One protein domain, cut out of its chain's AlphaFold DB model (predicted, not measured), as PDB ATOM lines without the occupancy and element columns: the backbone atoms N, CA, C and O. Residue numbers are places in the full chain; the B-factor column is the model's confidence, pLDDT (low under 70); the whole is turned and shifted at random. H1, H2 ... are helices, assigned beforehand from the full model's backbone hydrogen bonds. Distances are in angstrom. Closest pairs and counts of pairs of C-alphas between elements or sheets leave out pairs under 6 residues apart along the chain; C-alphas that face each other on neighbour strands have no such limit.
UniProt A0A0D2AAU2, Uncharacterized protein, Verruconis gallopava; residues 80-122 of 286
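This is residues 80 to 122 of the 286 residues of an uncharacterized protein of Verruconis gallopava (UniProt A0A0D2AAU2). A short helix, H1, and a long helix, H2, make an open hook: a tight link turns the corner between them, and the two helices do not pack on each other. H2 makes most of the length. The printed part has 43 residues with two named helices, H1 then H2, and no named strand; the class is all helix. The whole is extended, with a radius of gyration of the C-alphas of 14.7 A, and flat, spanning 43 by 23 by 11 A.

After residues 80 to 85, H1 takes residues 86 to 93, from C-alpha 86 at (76.146, -40.967, -53.731). H2 takes residues 98 to 119, 31.3 A long, ending with C-alpha 119 at (84.717, -11.132, -50.700).

H1 and H2 are apart, with no C-alpha of one within 8 A of the other. In both, every O i to N i+4 pair is within hydrogen-bond range. Residues 102 to 122, of which 102 to 119 belong to H2, stand free.

The C-alphas farthest apart, Gly 83 and Val 122, are 43.4 A apart. The printed part has no cut. Mean pLDDT of the printed part is 77.1; residues 80 to 96 and 121 to 122 are under 70.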
ATOM      1  N   VAL A  80      69.099 -36.685 -61.118       55.66
ATOM      2  CA  VAL A  80      69.831 -37.652 -60.310       55.66
ATOM      3  C   VAL A  80      68.813 -38.614 -59.703       55.66
ATOM      4  O   VAL A  80      67.987 -38.189 -58.892       55.66
ATOM      5  N   ASP A  81      68.857 -39.883 -60.109       58.09
ATOM      6  CA  ASP A  81      67.990 -40.915 -59.557       58.09
ATOM      7  C   ASP A  81      68.075 -40.849 -58.023       58.09
ATOM      8  O   ASP A  81      69.166 -41.018 -57.453       58.09
ATOM      9  N   PRO A  82      66.957 -40.609 -57.314       58.38
ATOM     10  CA  PRO A  82      66.970 -40.455 -55.861       58.38
ATOM     11  C   PRO A  82      67.485 -41.713 -55.134       58.38
ATOM     12  O   PRO A  82      67.793 -41.646 -53.946       58.38
ATOM     13  N   GLY A  83      67.624 -42.841 -55.844       56.31
ATOM     14  CA  GLY A  83      68.187 -44.095 -55.342       56.31
ATOM     15  C   GLY A  83      69.688 -44.321 -55.580       56.31
ATOM     16  O   GLY A  83      70.271 -45.121 -54.852       56.31
ATOM     17  N   THR A  84      70.338 -43.646 -56.538       57.56
ATOM     18  CA  THR A  84      71.758 -43.904 -56.891       57.56
ATOM     19  C   THR A  84      72.681 -42.725 -56.606       57.56
ATOM     20  O   THR A  84      73.907 -42.857 -56.689       57.56
ATOM     21  N   SER A  85      72.127 -41.573 -56.215       64.06
ATOM     22  CA  SER A  85      72.954 -40.441 -55.810       64.06
ATOM     23  C   SER A  85      73.843 -40.849 -54.632       64.06
ATOM     24  O   SER A  85      73.365 -41.260 -53.570       64.06
ATOM     25  N   LYS A  86      75.166 -40.711 -54.801       67.12
ATOM     26  CA  LYS A  86      76.146 -40.967 -53.731       67.12
ATOM     27  C   LYS A  86      75.787 -40.206 -52.453       67.12
ATOM     28  O   LYS A  86      76.088 -40.690 -51.373       67.12
ATOM     29  N   ILE A  87      75.096 -39.071 -52.584       62.81
ATOM     30  CA  ILE A  87      74.598 -38.216 -51.501       62.81
ATOM     31  C   ILE A  87      73.417 -38.862 -50.758       62.81
ATOM     32  O   ILE A  87      73.434 -38.886 -49.531       62.81
ATOM     33  N   ALA A  88      72.425 -39.427 -51.455       64.06
ATOM     34  CA  ALA A  88      71.318 -40.148 -50.815       64.06
ATOM     35  C   ALA A  88      71.795 -41.452 -50.163       64.06
ATOM     36  O   ALA A  88      71.381 -41.770 -49.050       64.06
ATOM     37  N   VAL A  89      72.723 -42.167 -50.810       64.88
ATOM     38  CA  VAL A  89      73.368 -43.356 -50.228       64.88
ATOM     39  C   VAL A  89      74.180 -42.976 -48.987       64.88
ATOM     40  O   VAL A  89      74.060 -43.642 -47.959       64.88
ATOM     41  N   TRP A  90      74.926 -41.865 -49.026       64.50
ATOM     42  CA  TRP A  90      75.634 -41.335 -47.855       64.50
ATOM     43  C   TRP A  90      74.689 -40.944 -46.721       64.50
ATOM     44  O   TRP A  90      74.949 -41.274 -45.564       64.50
ATOM     45  N   ALA A  91      73.591 -40.256 -47.039       62.00
ATOM     46  CA  ALA A  91      72.596 -39.843 -46.058       62.00
ATOM     47  C   ALA A  91      71.932 -41.059 -45.393       62.00
ATOM     48  O   ALA A  91      71.771 -41.077 -44.173       62.00
ATOM     49  N   LYS A  92      71.625 -42.100 -46.178       66.25
ATOM     50  CA  LYS A  92      71.029 -43.352 -45.697       66.25
ATOM     51  C   LYS A  92      72.005 -44.190 -44.861       66.25
ATOM     52  O   LYS A  92      71.603 -44.718 -43.832       66.25
ATOM     53  N   GLN A  93      73.278 -44.293 -45.253       68.69
ATOM     54  CA  GLN A  93      74.288 -45.069 -44.510       68.69
ATOM     55  C   GLN A  93      74.686 -44.438 -43.175       68.69
ATOM     56  O   GLN A  93      75.119 -45.145 -42.268       68.69
ATOM     57  N   ARG A  94      74.589 -43.113 -43.046       67.44
ATOM     58  CA  ARG A  94      75.084 -42.404 -41.860       67.44
ATOM     59  C   ARG A  94      74.038 -42.213 -40.760       67.44
ATOM     60  O   ARG A  94      74.406 -41.647 -39.738       67.44
ATOM     61  N   ASN A  95      72.778 -42.637 -40.947       60.72
ATOM     62  CA  ASN A  95      71.670 -42.335 -40.021       60.72
ATOM     63  C   ASN A  95      71.711 -40.876 -39.530       60.72
ATOM     64  O   ASN A  95      71.397 -40.579 -38.377       60.72
ATOM     65  N   LEU A  96      72.156 -39.951 -40.392       65.38
ATOM     66  CA  LEU A  96      72.213 -38.543 -40.038       65.38
ATOM     67  C   LEU A  96      70.767 -38.114 -39.891       65.38
ATOM     68  O   LEU A  96      70.041 -37.995 -40.880       65.38
ATOM     69  N   THR A  97      70.339 -37.948 -38.644       78.88
ATOM     70  CA  THR A  97      68.983 -37.511 -38.354       78.88
ATOM     71  C   THR A  97      68.746 -36.210 -39.112       78.88
ATOM     72  O   THR A  97      69.660 -35.403 -39.312       78.88
ATOM     73  N   GLN A  98      67.513 -35.993 -39.567       79.62
ATOM     74  CA  GLN A  98      67.137 -34.794 -40.320       79.62
ATOM     75  C   GLN A  98      67.606 -33.498 -39.623       79.62
ATOM     76  O   GLN A  98      67.916 -32.507 -40.282       79.62
ATOM     77  N   GLN A  99      67.726 -33.528 -38.291       84.25
ATOM     78  CA  GLN A  99      68.281 -32.459 -37.466       84.25
ATOM     79  C   GLN A  99      69.761 -32.159 -37.755       84.25
ATOM     80  O   GLN A  99      70.121 -30.987 -37.849       84.25
ATOM     81  N   VAL A 100      70.616 -33.168 -37.956       86.50
ATOM     82  CA  VAL A 100      72.039 -32.949 -38.277       86.50
ATOM     83  C   VAL A 100      72.196 -32.341 -39.667       86.50
ATOM     84  O   VAL A 100      72.978 -31.408 -39.835       86.50
ATOM     85  N   LEU A 101      71.410 -32.798 -40.646       85.56
ATOM     86  CA  LEU A 101      71.412 -32.209 -41.989       85.56
ATOM     87  C   LEU A 101      70.917 -30.757 -41.972       85.56
ATOM     88  O   LEU A 101      71.531 -29.900 -42.604       85.56
ATOM     89  N   ARG A 102      69.864 -30.452 -41.203       88.88
ATOM     90  CA  ARG A 102      69.402 -29.068 -41.001       88.88
ATOM     91  C   ARG A 102      70.476 -28.211 -40.337       88.88
ATOM     92  O   ARG A 102      70.773 -27.132 -40.837       88.88
ATOM     93  N   LYS A 103      71.106 -28.697 -39.261       95.06
ATOM     94  CA  LYS A 103      72.179 -27.974 -38.561       95.06
ATOM     95  C   LYS A 103      73.367 -27.711 -39.486       95.06
ATOM     96  O   LYS A 103      73.855 -26.587 -39.543       95.06
ATOM     97  N   ALA A 104      73.780 -28.706 -40.271       91.75
ATOM     98  CA  ALA A 104      74.836 -28.553 -41.267       91.75
ATOM     99  C   ALA A 104      74.456 -27.544 -42.366       91.75
ATOM    100  O   ALA A 104      75.273 -26.697 -42.723       91.75
ATOM    101  N   ALA A 105      73.215 -27.579 -42.861       93.06
ATOM    102  CA  ALA A 105      72.721 -26.629 -43.857       93.06
ATOM    103  C   ALA A 105      72.698 -25.187 -43.322       93.06
ATOM    104  O   ALA A 105      73.152 -24.275 -44.015       93.06
ATOM    105  N   ILE A 106      72.248 -24.982 -42.078       95.56
ATOM    106  CA  ILE A 106      72.278 -23.676 -41.401       95.56
ATOM    107  C   ILE A 106      73.721 -23.188 -41.272       95.56
ATOM    108  O   ILE A 106      74.032 -22.071 -41.682       95.56
ATOM    109  N   MET A 107      74.626 -24.039 -40.780       96.88
ATOM    110  CA  MET A 107      76.042 -23.688 -40.661       96.88
ATOM    111  C   MET A 107      76.662 -23.320 -42.011       96.88
ATOM    112  O   MET A 107      77.421 -22.359 -42.095       96.88
ATOM    113  N   ASN A 108      76.334 -24.049 -43.078       96.38
ATOM    114  CA  ASN A 108      76.828 -23.747 -44.418       96.38
ATOM    115  C   ASN A 108      76.260 -22.425 -44.947       96.38
ATOM    116  O   ASN A 108      77.006 -21.642 -45.531       96.38
ATOM    117  N   ARG A 109      74.979 -22.130 -44.690       94.81
ATOM    118  CA  ARG A 109      74.376 -20.831 -45.022       94.81
ATOM    119  C   ARG A 109      75.106 -19.687 -44.318       94.81
ATOM    120  O   ARG A 109      75.442 -18.707 -44.975       94.81
ATOM    121  N   VAL A 110      75.377 -19.825 -43.018       94.62
ATOM    122  CA  VAL A 110      76.123 -18.823 -42.237       94.62
ATOM    123  C   VAL A 110      77.536 -18.649 -42.790       94.62
ATOM    124  O   VAL A 110      77.943 -17.523 -43.049       94.62
ATOM    125  N   ARG A 111      78.256 -19.747 -43.060       95.06
ATOM    126  CA  ARG A 111      79.603 -19.687 -43.650       95.06
ATOM    127  C   ARG A 111      79.625 -18.947 -44.982       95.06
ATOM    128  O   ARG A 111      80.488 -18.097 -45.169       95.06
ATOM    129  N   ARG A 112      78.675 -19.226 -45.883       92.69
ATOM    130  CA  ARG A 112      78.585 -18.503 -47.161       92.69
ATOM    131  C   ARG A 112      78.330 -17.019 -46.952       92.69
ATOM    132  O   ARG A 112      79.088 -16.230 -47.485       92.69
ATOM    133  N   LYS A 113      77.377 -16.645 -46.087       89.06
ATOM    134  CA  LYS A 113      77.137 -15.230 -45.751       89.06
ATOM    135  C   LYS A 113      78.400 -14.539 -45.226       89.06
ATOM    136  O   LYS A 113      78.670 -13.399 -45.577       89.06
ATOM    137  N   THR A 114      79.184 -15.217 -44.384       87.56
ATOM    138  CA  THR A 114      80.441 -14.645 -43.877       87.56
ATOM    139  C   THR A 114      81.529 -14.546 -44.941       87.56
ATOM    140  O   THR A 114      82.369 -13.659 -44.840       87.56
ATOM    141  N   LEU A 115      81.537 -15.444 -45.930       89.12
ATOM    142  CA  LEU A 115      82.485 -15.402 -47.043       89.12
ATOM    143  C   LEU A 115      82.104 -14.295 -48.027       89.12
ATOM    144  O   LEU A 115      82.937 -13.466 -48.337       89.12
ATOM    145  N   GLU A 116      80.826 -14.215 -48.401       87.25
ATOM    146  CA  GLU A 116      80.278 -13.172 -49.277       87.25
ATOM    147  C   GLU A 116      80.574 -11.770 -48.728       87.25
ATOM    148  O   GLU A 116      81.005 -10.905 -49.480       87.25
ATOM    149  N   ARG A 117      80.449 -11.564 -47.407       80.50
ATOM    150  CA  ARG A 117      80.842 -10.303 -46.747       80.50
ATOM    151  C   ARG A 117      82.345 -10.014 -46.815       80.50
ATOM    152  O   ARG A 117      82.739  -8.857 -46.879       80.50
ATOM    153  N   LYS A 118      83.191 -11.045 -46.761       84.25
ATOM    154  CA  LYS A 118      84.650 -10.880 -46.880       84.25
ATOM    155  C   LYS A 118      85.059 -10.586 -48.321       84.25
ATOM    156  O   LYS A 118      85.914  -9.736 -48.539       84.25
ATOM    157  N   ASP A 119      84.427 -11.260 -49.274       79.56
ATOM    158  CA  ASP A 119      84.717 -11.132 -50.700       79.56
ATOM    159  C   ASP A 119      84.167  -9.821 -51.273       79.56
ATOM    160  O   ASP A 119      84.755  -9.267 -52.196       79.56
ATOM    161  N   SER A 120      83.089  -9.269 -50.697       82.38
ATOM    162  CA  SER A 120      82.535  -7.980 -51.124       82.38
ATOM    163  C   SER A 120      83.464  -6.786 -50.889       82.38
ATOM    164  O   SER A 120      83.104  -5.679 -51.271       82.38
ATOM    165  N   GLY A 121      84.623  -6.954 -50.238       63.22
ATOM    166  CA  GLY A 121      85.584  -5.865 -50.018       63.22
ATOM    167  C   GLY A 121      85.076  -4.746 -49.101       63.22
ATOM    168  O   GLY A 121      85.869  -3.922 -48.655       63.22
ATOM    169  N   VAL A 122      83.788  -4.767 -48.742       60.47
ATOM    170  CA  VAL A 122      83.232  -4.144 -47.550       60.47
ATOM    171  C   VAL A 122      83.866  -4.874 -46.373       60.47
ATOM    172  O   VAL A 122      83.276  -5.761 -45.753       60.47
TER     173      VAL A 122